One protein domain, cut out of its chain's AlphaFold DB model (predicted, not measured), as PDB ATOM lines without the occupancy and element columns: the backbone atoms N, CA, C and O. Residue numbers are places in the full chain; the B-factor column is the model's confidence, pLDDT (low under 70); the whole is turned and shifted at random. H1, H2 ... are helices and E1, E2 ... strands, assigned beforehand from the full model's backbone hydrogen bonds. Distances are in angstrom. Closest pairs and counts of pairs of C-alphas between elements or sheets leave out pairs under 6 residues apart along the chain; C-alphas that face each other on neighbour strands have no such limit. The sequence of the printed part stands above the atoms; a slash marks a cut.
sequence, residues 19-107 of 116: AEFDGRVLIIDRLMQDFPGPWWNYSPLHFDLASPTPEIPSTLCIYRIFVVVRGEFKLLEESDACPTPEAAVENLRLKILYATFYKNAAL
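What this domain is: This is residues 19 to 107 of the 116 residues of an uncharacterized protein of Lasiodiplodia theobromae (UniProt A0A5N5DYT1). A strongly twisted three-stranded sheet has one long helix, H2, slantwise over one face, making two layers; H1 packs on residues 85 to 93 of H2. The 89 printed residues hold H1, E1, E2, E3, H2, mixed in class; the sheet, E1 - E2 - E3, is a meander, each strand antiparallel to the one before. It is compact, radius of gyration of the C-alphas 12.9 A, spanning 39 by 22 by 22 A.

Where its parts are: Find C-alpha 19 at (134.663, 157.686, 161.414); H1, residues 19 to 34, runs 22.1 A. E1, residues 45 to 51, E2, 62 to 69, and E3, 72 to 78, follow. H2, residues 85 to 103, runs 25.3 A to (117.257, 173.710, 184.837).

How they stand to each other: In hairpin E1 and E2, find N 48 and O 64 within hydrogen-bond range, 2.9 A; in hairpin E2 and E3, N 65 and O 77, 2.8 A. H2 is on the sheet, over E2 and E3, at a height of 9.7 A; its closest C-alphas with E3 are Ala 99 and Leu 76, 6.1 A. H1 touches H2 at a steep tilt of 52 degrees, closest C-alphas Leu 31 and Val 89, 5.6 A. Every O i to N i+4 pair is within range in H1, 14 of 15 in H2.

The domain as a whole: The printed part has no cut and no long link. Mean pLDDT is 72.2; among residues under 70 are 32 to 44.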
ATOM      1  N   ALA A  19     135.470 156.546 161.847       53.06
ATOM      2  CA  ALA A  19     134.663 157.686 161.414       53.06
ATOM      3  C   ALA A  19     133.825 158.294 162.557       53.06
ATOM      4  O   ALA A  19     133.703 159.513 162.652       53.06
ATOM      5  N   GLU A  20     133.285 157.464 163.453       52.59
ATOM      6  CA  GLU A  20     132.510 157.915 164.619       52.59
ATOM      7  C   GLU A  20     133.415 158.476 165.723       52.59
ATOM      8  O   GLU A  20     133.056 159.446 166.389       52.59
ATOM      9  N   PHE A  21     134.611 157.904 165.890       54.69
ATOM     10  CA  PHE A  21     135.626 158.420 166.807       54.69
ATOM     11  C   PHE A  21     136.137 159.799 166.367       54.69
ATOM     12  O   PHE A  21     136.193 160.722 167.180       54.69
ATOM     13  N   ASP A  22     136.431 159.961 165.075       61.22
ATOM     14  CA  ASP A  22     136.844 161.243 164.498       61.22
ATOM     15  C   ASP A  22     135.688 162.267 164.559       61.22
ATOM     16  O   ASP A  22     135.905 163.437 164.877       61.22
ATOM     17  N   GLY A  23     134.440 161.818 164.356       62.09
ATOM     18  CA  GLY A  23     133.234 162.636 164.511       62.09
ATOM     19  C   GLY A  23     133.017 163.138 165.942       62.09
ATOM     20  O   GLY A  23     132.719 164.314 166.136       62.09
ATOM     21  N   ARG A  24     133.227 162.286 166.956       66.19
ATOM     22  CA  ARG A  24     133.149 162.665 168.378       66.19
ATOM     23  C   ARG A  24     134.088 163.819 168.709       66.19
ATOM     24  O   ARG A  24     133.664 164.800 169.319       66.19
ATOM     25  N   VAL A  25     135.361 163.672 168.346       67.56
ATOM     26  CA  VAL A  25     136.390 164.679 168.635       67.56
ATOM     27  C   VAL A  25     136.055 165.980 167.910       67.56
ATOM     28  O   VAL A  25     136.061 167.035 168.534       67.56
ATOM     29  N   LEU A  26     135.641 165.903 166.641       69.19
ATOM     30  CA  LEU A  26     135.262 167.071 165.845       69.19
ATOM     31  C   LEU A  26     134.076 167.852 166.437       69.19
ATOM     32  O   LEU A  26     134.106 169.081 166.447       69.19
ATOM     33  N   ILE A  27     133.030 167.163 166.905       74.38
ATOM     34  CA  ILE A  27     131.831 167.799 167.481       74.38
ATOM     35  C   ILE A  27     132.188 168.537 168.768       74.38
ATOM     36  O   ILE A  27     131.810 169.696 168.928       74.38
ATOM     37  N   ILE A  28     132.925 167.879 169.670       73.19
ATOM     38  CA  ILE A  28     133.334 168.483 170.940       73.19
ATOM     39  C   ILE A  28     134.286 169.650 170.673       73.19
ATOM     40  O   ILE A  28     134.066 170.729 171.211       73.19
ATOM     41  N   ASP A  29     135.278 169.486 169.795       72.06
ATOM     42  CA  ASP A  29     136.220 170.557 169.455       72.06
ATOM     43  C   ASP A  29     135.513 171.776 168.851       72.06
ATOM     44  O   ASP A  29     135.806 172.904 169.246       72.06
ATOM     45  N   ARG A  30     134.555 171.576 167.934       72.44
ATOM     46  CA  ARG A  30     133.763 172.677 167.357       72.44
ATOM     47  C   ARG A  30     132.891 173.362 168.396       72.44
ATOM     48  O   ARG A  30     132.924 174.583 168.497       72.44
ATOM     49  N   LEU A  31     132.170 172.589 169.208       74.62
ATOM     50  CA  LEU A  31     131.372 173.128 170.310       74.62
ATOM     51  C   LEU A  31     132.236 174.000 171.231       74.62
ATOM     52  O   LEU A  31     131.813 175.059 171.670       74.62
ATOM     53  N   MET A  32     133.466 173.573 171.481       69.00
ATOM     54  CA  MET A  32     134.417 174.240 172.359       69.00
ATOM     55  C   MET A  32     135.066 175.489 171.760       69.00
ATOM     56  O   MET A  32     135.426 176.401 172.502       69.00
ATOM     57  N   GLN A  33     135.196 175.551 170.436       68.81
ATOM     58  CA  GLN A  33     135.640 176.746 169.715       68.81
ATOM     59  C   GLN A  33     134.530 177.797 169.620       68.81
ATOM     60  O   GLN A  33     134.781 178.979 169.856       68.81
ATOM     61  N   ASP A  34     133.306 177.363 169.319       64.38
ATOM     62  CA  ASP A  34     132.172 178.248 169.030       64.38
ATOM     63  C   ASP A  34     131.438 178.727 170.291       64.38
ATOM     64  O   ASP A  34     130.595 179.625 170.229       64.38
ATOM     65  N   PHE A  35     131.753 178.147 171.451       63.56
ATOM     66  CA  PHE A  35     131.051 178.416 172.701       63.56
ATOM     67  C   PHE A  35     131.958 178.934 173.835       63.56
ATOM     68  O   PHE A  35     132.055 178.312 174.901       63.56
ATOM     69  N   PRO A  36     132.606 180.106 173.666       54.88
ATOM     70  CA  PRO A  36     133.345 180.767 174.732       54.88
ATOM     71  C   PRO A  36     132.365 181.454 175.691       54.88
ATOM     72  O   PRO A  36     132.113 182.654 175.625       54.88
ATOM     73  N   GLY A  37     131.765 180.675 176.581       54.94
ATOM     74  CA  GLY A  37     130.932 181.211 177.646       54.94
ATOM     75  C   GLY A  37     131.720 181.481 178.941       54.94
ATOM     76  O   GLY A  37     132.666 180.750 179.240       54.94
ATOM     77  N   PRO A  38     131.307 182.458 179.776       51.94
ATOM     78  CA  PRO A  38     131.983 182.843 181.034       51.94
ATOM     79  C   PRO A  38     132.085 181.741 182.117       51.94
ATOM     80  O   PRO A  38     132.675 181.945 183.174       51.94
ATOM     81  N   TRP A  39     131.516 180.566 181.876       56.38
ATOM     82  CA  TRP A  39     131.261 179.483 182.826       56.38
ATOM     83  C   TRP A  39     132.330 178.394 182.811       56.38
ATOM     84  O   TRP A  39     132.441 177.631 183.771       56.38
ATOM     85  N   TRP A  40     133.187 178.393 181.789       55.81
ATOM     86  CA  TRP A  40     134.359 177.519 181.708       55.81
ATOM     87  C   TRP A  40     135.307 177.656 182.904       55.81
ATOM     88  O   TRP A  40     135.962 176.690 183.289       55.81
ATOM     89  N   ASN A  41     135.333 178.829 183.539       55.38
ATOM     90  CA  ASN A  41     136.166 179.085 184.712       55.38
ATOM     91  C   ASN A  41     135.565 178.554 186.026       55.38
ATOM     92  O   ASN A  41     136.289 178.443 187.013       55.38
ATOM     93  N   TYR A  42     134.266 178.236 186.062       53.31
ATOM     94  CA  TYR A  42     133.567 177.880 187.303       53.31
ATOM     95  C   TYR A  42     133.376 176.376 187.474       53.31
ATOM     96  O   TYR A  42     133.434 175.878 188.599       53.31
ATOM     97  N   SER A  43     133.159 175.632 186.387       58.97
ATOM     98  CA  SER A  43     133.117 174.167 186.411       58.97
ATOM     99  C   SER A  43     133.314 173.615 184.997       58.97
ATOM    100  O   SER A  43     132.523 173.952 184.114       58.97
ATOM    101  N   PRO A  44     134.330 172.770 184.756       68.75
ATOM    102  CA  PRO A  44     134.527 172.176 183.442       68.75
ATOM    103  C   PRO A  44     133.348 171.259 183.095       68.75
ATOM    104  O   PRO A  44     132.809 170.557 183.961       68.75
ATOM    105  N   LEU A  45     132.959 171.271 181.820       74.25
ATOM    106  CA  LEU A  45     131.989 170.326 181.279       74.25
ATOM    107  C   LEU A  45     132.697 169.031 180.884       74.25
ATOM    108  O   LEU A  45     133.796 169.047 180.330       74.25
ATOM    109  N   HIS A  46     132.047 167.908 181.159       76.19
ATOM    110  CA  HIS A  46     132.493 166.585 180.748       76.19
ATOM    111  C   HIS A  46     131.436 165.938 179.855       76.19
ATOM    112  O   HIS A  46     130.242 166.054 180.124       76.19
ATOM    113  N   PHE A  47     131.878 165.273 178.789       76.88
ATOM    114  CA  PHE A  47     131.004 164.693 177.776       76.88
ATOM    115  C   PHE A  47     131.274 163.199 177.636       76.88
ATOM    116  O   PHE A  47     132.353 162.801 177.184       76.88
ATOM    117  N   ASP A  48     130.255 162.398 177.937       74.62
ATOM    118  CA  ASP A  48     130.286 160.950 177.759       74.62
ATOM    119  C   ASP A  48     129.315 160.501 176.687       74.62
ATOM    120  O   ASP A  48     128.276 161.110 176.470       74.62
ATOM    121  N   LEU A  49     129.625 159.387 176.038       72.25
ATOM    122  CA  LEU A  49     128.692 158.744 175.126       72.25
ATOM    123  C   LEU A  49     127.719 157.873 175.924       72.25
ATOM    124  O   LEU A  49     128.137 156.972 176.648       72.25
ATOM    125  N   ALA A  50     126.421 158.141 175.784       71.12
ATOM    126  CA  ALA A  50     125.364 157.378 176.443       71.12
ATOM    127  C   ALA A  50     125.098 156.046 175.732       71.12
ATOM    128  O   ALA A  50     124.896 155.024 176.385       71.12
ATOM    129  N   SER A  51     125.113 156.069 174.397       64.44
ATOM    130  CA  SER A  51     125.002 154.887 173.547       64.44
ATOM    131  C   SER A  51     126.005 154.998 172.402       64.44
ATOM    132  O   SER A  51     125.906 155.946 171.624       64.44
ATOM    133  N   PRO A  52     126.965 154.066 172.283       61.25
ATOM    134  CA  PRO A  52     127.958 154.064 171.211       61.25
ATOM    135  C   PRO A  52     127.421 153.471 169.905       61.25
ATOM    136  O   PRO A  52     128.125 153.492 168.903       61.25
ATOM    137  N   THR A  53     126.219 152.887 169.916       62.12
ATOM    138  CA  THR A  53     125.620 152.274 168.731       62.12
ATOM    139  C   THR A  53     124.327 153.008 168.417       62.12
ATOM    140  O   THR A  53     123.351 152.869 169.160       62.12
ATOM    141  N   PRO A  54     124.306 153.828 167.359       61.81
ATOM    142  CA  PRO A  54     123.072 154.448 166.927       61.81
ATOM    143  C   PRO A  54     122.136 153.364 166.375       61.81
ATOM    144  O   PRO A  54     122.571 152.442 165.686       61.81
ATOM    145  N   GLU A  55     120.834 153.482 166.636       67.19
ATOM    146  CA  GLU A  55     119.827 152.598 166.019       67.19
ATOM    147  C   GLU A  55     119.793 152.751 164.488       67.19
ATOM    148  O   GLU A  55     119.346 151.862 163.765       67.19
ATOM    149  N   ILE A  56     120.296 153.886 163.991       64.88
ATOM    150  CA  ILE A  56     120.346 154.250 162.579       64.88
ATOM    151  C   ILE A  56     121.823 154.422 162.171       64.88
ATOM    152  O   ILE A  56     122.492 155.295 162.722       64.88
ATOM    153  N   PRO A  57     122.334 153.678 161.170       59.34
ATOM    154  CA  PRO A  57     123.753 153.688 160.777       59.34
ATOM    155  C   PRO A  57     124.326 155.040 160.318       59.34
ATOM    156  O   PRO A  57     125.536 155.176 160.180       59.34
ATOM    157  N   SER A  58     123.473 156.026 160.035       65.19
ATOM    158  CA  SER A  58     123.864 157.379 159.617       65.19
ATOM    159  C   SER A  58     123.792 158.413 160.742       65.19
ATOM    160  O   SER A  58     123.957 159.600 160.477       65.19
ATOM    161  N   THR A  59     123.477 158.000 161.970       67.69
ATOM    162  CA  THR A  59     123.208 158.917 163.078       67.69
ATOM    163  C   THR A  59     124.368 158.919 164.061       67.69
ATOM    164  O   THR A  59     124.839 157.883 164.504       67.69
ATOM    165  N   LEU A  60     124.833 160.103 164.428       73.00
ATOM    166  CA  LEU A  60     125.797 160.320 165.492       73.00
ATOM    167  C   LEU A  60     125.148 160.045 166.851       73.00
ATOM    168  O   LEU A  60     123.969 160.315 167.079       73.00
ATOM    169  N   CYS A  61     125.954 159.493 167.747       75.69
ATOM    170  CA  CYS A  61     125.539 158.954 169.034       75.69
ATOM    171  C   CYS A  61     124.969 159.994 170.014       75.69
ATOM    172  O   CYS A  61     125.112 161.203 169.837       75.69
ATOM    173  N   ILE A  62     124.359 159.486 171.086       79.94
ATOM    174  CA  ILE A  62     123.827 160.279 172.200       79.94
ATOM    175  C   ILE A  62     124.953 160.624 173.177       79.94
ATOM    176  O   ILE A  62     125.728 159.744 173.566       79.94
ATOM    177  N   TYR A  63     124.996 161.875 173.630       79.06
ATOM    178  CA  TYR A  63     125.980 162.385 174.579       79.06
ATOM    179  C   TYR A  63     125.329 162.775 175.908       79.06
ATOM    180  O   TYR A  63     124.355 163.519 175.943       79.06
ATOM    181  N   ARG A  64     125.916 162.343 177.021       81.19
ATOM    182  CA  ARG A  64     125.638 162.860 178.362       81.19
ATOM    183  C   ARG A  64     126.590 163.995 178.680       81.19
ATOM    184  O   ARG A  64     127.802 163.864 178.523       81.19
ATOM    185  N   ILE A  65     126.023 165.086 179.163       83.56
ATOM    186  CA  ILE A  65     126.737 166.290 179.556       83.56
ATOM    187  C   ILE A  65     126.760 166.324 181.077       83.56
ATOM    188  O   ILE A  65     125.710 166.313 181.721       83.56
ATOM    189  N   PHE A  66     127.945 166.399 181.661       80.50
ATOM    190  CA  PHE A  66     128.144 166.528 183.096       80.50
ATOM    191  C   PHE A  66     128.813 167.855 183.419       80.50
ATOM    192  O   PHE A  66     129.671 168.334 182.679       80.50
ATOM    193  N   VAL A  67     128.461 168.414 184.569       78.62
ATOM    194  CA  VAL A  67     129.218 169.488 185.211       78.62
ATOM    195  C   VAL A  67     130.039 168.905 186.356       78.62
ATOM    196  O   VAL A  67     129.534 168.096 187.140       78.62
ATOM    197  N   VAL A  68     131.304 169.313 186.466       75.00
ATOM    198  CA  VAL A  68     132.176 168.899 187.572       75.00
ATOM    199  C   VAL A  68     132.092 169.917 188.706       75.00
ATOM    200  O   VAL A  68     132.707 170.978 188.641       75.00
ATOM    201  N   VAL A  69     131.370 169.586 189.777       72.25
ATOM    202  CA  VAL A  69     131.208 170.456 190.953       72.25
ATOM    203  C   VAL A  69     131.980 169.856 192.119       72.25
ATOM    204  O   VAL A  69     131.630 168.786 192.607       72.25
ATOM    205  N   ARG A  70     133.032 170.545 192.584       75.81
ATOM    206  CA  ARG A  70     133.902 170.082 193.690       75.81
ATOM    207  C   ARG A  70     134.501 168.681 193.461       75.81
ATOM    208  O   ARG A  70     134.709 167.936 194.411       75.81
ATOM    209  N   GLY A  71     134.785 168.336 192.204       74.88
ATOM    210  CA  GLY A  71     135.352 167.039 191.817       74.88
ATOM    211  C   GLY A  71     134.325 165.925 191.589       74.88
ATOM    212  O   GLY A  71     134.716 164.830 191.202       74.88
ATOM    213  N   GLU A  72     133.029 166.193 191.775       76.31
ATOM    214  CA  GLU A  72     131.957 165.236 191.491       76.31
ATOM    215  C   GLU A  72     131.292 165.527 190.142       76.31
ATOM    216  O   GLU A  72     130.961 166.676 189.834       76.31
ATOM    217  N   PHE A  73     131.048 164.476 189.357       78.44
ATOM    218  CA  PHE A  73     130.296 164.561 188.108       78.44
ATOM    219  C   PHE A  73     128.796 164.608 188.399       78.44
ATOM    220  O   PHE A  73     128.221 163.647 188.913       78.44
ATOM    221  N   LYS A  74     128.146 165.715 188.039       81.00
ATOM    222  CA  LYS A  74     126.688 165.858 188.103       81.00
ATOM    223  C   LYS A  74     126.119 165.907 186.700       81.00
ATOM    224  O   LYS A  74     126.528 166.747 185.903       81.00
ATOM    225  N   LEU A  75     125.184 165.005 186.404       84.56
ATOM    226  CA  LEU A  75     124.516 164.976 185.107       84.56
ATOM    227  C   LEU A  75     123.729 166.277 184.920       84.56
ATOM    228  O   LEU A  75     122.868 166.614 185.731       84.56
ATOM    229  N   LEU A  76     124.049 166.989 183.849       81.56
ATOM    230  CA  LEU A  76     123.390 168.222 183.453       81.56
ATOM    231  C   LEU A  76     122.199 167.886 182.546       81.56
ATOM    232  O   LEU A  76     121.047 168.201 182.865       81.56
ATOM    233  N   GLU A  77     122.490 167.206 181.436       87.38
ATOM    234  CA  GLU A  77     121.518 166.854 180.405       87.38
ATOM    235  C   GLU A  77     122.027 165.715 179.511       87.38
ATOM    236  O   GLU A  77     123.220 165.402 179.494       87.38
ATOM    237  N   GLU A  78     121.116 165.116 178.752       86.25
ATOM    238  CA  GLU A  78     121.419 164.165 177.683       86.25
ATOM    239  C   GLU A  78     120.997 164.761 176.326       86.25
ATOM    240  O   GLU A  78     119.919 165.353 176.182       86.25
ATOM    241  N   SER A  79     121.893 164.670 175.343       86.19
ATOM    242  CA  SER A  79     121.661 165.128 173.976       86.19
ATOM    243  C   SER A  79     120.754 164.163 173.224       86.19
ATOM    244  O   SER A  79     120.484 163.057 173.675       86.19
ATOM    245  N   ASP A  80     120.325 164.563 172.035       86.19
ATOM    246  CA  ASP A  80     119.607 163.662 171.138       86.19
ATOM    247  C   ASP A  80     120.572 163.101 170.080       86.19
ATOM    248  O   ASP A  80     121.618 163.693 169.790       86.19
ATOM    249  N   ALA A  81     120.234 161.948 169.503       81.69
ATOM    250  CA  ALA A  81     120.986 161.379 168.389       81.69
ATOM    251  C   ALA A  81     120.816 162.270 167.143       81.69
ATOM    252  O   ALA A  81     119.701 162.691 166.829       81.69
ATOM    253  N   CYS A  82     121.903 162.570 166.430       79.94
ATOM    254  CA  CYS A  82     121.898 163.579 165.361       79.94
ATOM    255  C   CYS A  82     122.500 163.040 164.057       79.94
ATOM    256  O   CYS A  82     123.566 162.447 164.097       79.94
ATOM    257  N   PRO A  83     121.900 163.265 162.878       75.44
ATOM    258  CA  PRO A  83     122.397 162.690 161.622       75.44
ATOM    259  C   PRO A  83     123.675 163.352 161.082       75.44
ATOM    260  O   PRO A  83     124.344 162.778 160.229       75.44
ATOM    261  N   THR A  84     124.019 164.565 161.534       79.06
ATOM    262  CA  THR A  84     125.177 165.324 161.032       79.06
ATOM    263  C   THR A  84     125.958 166.001 162.160       79.06
ATOM    264  O   THR A  84     125.368 166.308 163.204       79.06
ATOM    265  N   PRO A  85     127.269 166.267 161.977       75.31
ATOM    266  CA  PRO A  85     128.084 166.941 162.990       75.31
ATOM    267  C   PRO A  85     127.543 168.321 163.368       75.31
ATOM    268  O   PRO A  85     127.516 168.664 164.544       75.31
ATOM    269  N   GLU A  86     127.061 169.100 162.398       79.81
ATOM    270  CA  GLU A  86     126.487 170.428 162.631       79.81
ATOM    271  C   GLU A  86     125.229 170.352 163.506       79.81
ATOM    272  O   GLU A  86     125.083 171.130 164.448       79.81
ATOM    273  N   ALA A  87     124.349 169.379 163.240       81.81
ATOM    274  CA  ALA A  87     123.161 169.155 164.057       81.81
ATOM    275  C   ALA A  87     123.527 168.701 165.478       81.81
ATOM    276  O   ALA A  87     122.893 169.134 166.437       81.81
ATOM    277  N   ALA A  88     124.569 167.876 165.622       81.44
ATOM    278  CA  ALA A  88     125.064 167.441 166.923       81.44
ATOM    279  C   ALA A  88     125.645 168.603 167.745       81.44
ATOM    280  O   ALA A  88     125.345 168.711 168.933       81.44
ATOM    281  N   VAL A  89     126.429 169.492 167.121       81.38
ATOM    282  CA  VAL A  89     126.974 170.695 167.777       81.38
ATOM    283  C   VAL A  89     125.843 171.603 168.258       81.38
ATOM    284  O   VAL A  89     125.830 171.990 169.426       81.38
ATOM    285  N   GLU A  90     124.867 171.905 167.399       83.31
ATOM    286  CA  GLU A  90     123.751 172.782 167.768       83.31
ATOM    287  C   GLU A  90     122.843 172.140 168.829       83.31
ATOM    288  O   GLU A  90     122.461 172.805 169.792       83.31
ATOM    289  N   ASN A  91     122.550 170.836 168.733       85.44
ATOM    290  CA  ASN A  91     121.775 170.129 169.758       85.44
ATOM    291  C   ASN A  91     122.473 170.187 171.123       85.44
ATOM    292  O   ASN A  91     121.859 170.595 172.111       85.44
ATOM    293  N   LEU A  92     123.766 169.848 171.173       83.38
ATOM    294  CA  LEU A  92     124.561 169.918 172.398       83.38
ATOM    295  C   LEU A  92     124.567 171.328 172.980       83.38
ATOM    296  O   LEU A  92     124.309 171.496 174.171       83.38
ATOM    297  N   ARG A  93     124.798 172.341 172.143       81.56
ATOM    298  CA  ARG A  93     124.776 173.750 172.543       81.56
ATOM    299  C   ARG A  93     123.444 174.135 173.182       81.56
ATOM    300  O   ARG A  93     123.438 174.728 174.260       81.56
ATOM    301  N   LEU A  94     122.321 173.781 172.559       84.38
ATOM    302  CA  LEU A  94     120.987 174.085 173.080       84.38
ATOM    303  C   LEU A  94     120.708 173.369 174.405       84.38
ATOM    304  O   LEU A  94     120.195 173.993 175.332       84.38
ATOM    305  N   LYS A  95     121.082 172.090 174.532       86.94
ATOM    306  CA  LYS A  95     120.924 171.315 175.779       86.94
ATOM    307  C   LYS A  95     121.763 171.904 176.907       86.94
ATOM    308  O   LYS A  95     121.275 172.048 178.023       86.94
ATOM    309  N   ILE A  96     122.996 172.294 176.597       80.00
ATOM    310  CA  ILE A  96     123.912 172.959 177.516       80.00
ATOM    311  C   ILE A  96     123.315 174.286 178.006       80.00
ATOM    312  O   ILE A  96     123.188 174.469 179.214       80.00
ATOM    313  N   LEU A  97     122.888 175.170 177.097       78.25
ATOM    314  CA  LEU A  97     122.246 176.448 177.434       78.25
ATOM    315  C   LEU A  97     120.978 176.251 178.269       78.25
ATOM    316  O   LEU A  97     120.793 176.901 179.295       78.25
ATOM    317  N   TYR A  98     120.104 175.344 177.836       80.06
ATOM    318  CA  TYR A  98     118.861 175.066 178.540       80.06
ATOM    319  C   TYR A  98     119.133 174.586 179.967       80.06
ATOM    320  O   TYR A  98     118.564 175.089 180.939       80.06
ATOM    321  N   ALA A  99     120.039 173.622 180.104       78.62
ATOM    322  CA  ALA A  99     120.274 172.991 181.380       78.62
ATOM    323  C   ALA A  99     121.055 173.887 182.353       78.62
ATOM    324  O   ALA A  99     120.847 173.758 183.560       78.62
ATOM    325  N   THR A 100     121.881 174.824 181.880       74.06
ATOM    326  CA  THR A 100     122.528 175.808 182.760       74.06
ATOM    327  C   THR A 100     121.614 176.961 183.145       74.06
ATOM    328  O   THR A 100     121.488 177.236 184.336       74.06
ATOM    329  N   PHE A 101     120.934 177.593 182.185       71.38
ATOM    330  CA  PHE A 101     120.127 178.786 182.457       71.38
ATOM    331  C   PHE A 101     118.771 178.478 183.092       71.38
ATOM    332  O   PHE A 101     118.320 179.225 183.954       71.38
ATOM    333  N   TYR A 102     118.120 177.385 182.692       69.56
ATOM    334  CA  TYR A 102     116.745 177.107 183.116       69.56
ATOM    335  C   TYR A 102     116.662 176.001 184.163       69.56
ATOM    336  O   TYR A 102     115.959 176.146 185.159       69.56
ATOM    337  N   LYS A 103     117.382 174.891 183.964       73.00
ATOM    338  CA  LYS A 103     117.257 173.710 184.837       73.00
ATOM    339  C   LYS A 103     118.124 173.800 186.094       73.00
ATOM    340  O   LYS A 103     117.705 173.359 187.158       73.00
ATOM    341  N   ASN A 104     119.324 174.372 185.979       70.38
ATOM    342  CA  ASN A 104     120.328 174.391 187.044       70.38
ATOM    343  C   ASN A 104     120.854 175.804 187.353       70.38
ATOM    344  O   ASN A 104     122.022 175.950 187.712       70.38
ATOM    345  N   ALA A 105     120.007 176.836 187.284       67.62
ATOM    346  CA  ALA A 105     120.403 178.233 187.524       67.62
ATOM    347  C   ALA A 105     121.143 178.455 188.863       67.62
ATOM    348  O   ALA A 105     122.002 179.322 188.971       67.62
ATOM    349  N   ALA A 106     120.868 177.636 189.886       69.56
ATOM    350  CA  ALA A 106     121.566 177.688 191.173       69.56
ATOM    351  C   ALA A 106     123.038 177.223 191.110       69.56
ATOM    352  O   ALA A 106     123.848 177.642 191.935       69.56
ATOM    353  N   LEU A 107     123.385 176.345 190.162       66.25
ATOM    354  CA  LEU A 107     124.761 175.896 189.907       66.25
ATOM    355  C   LEU A 107     125.507 176.849 188.964       66.25
ATOM    356  O   LEU A 107     126.735 176.884 188.980       66.25
TER     357      LEU A 107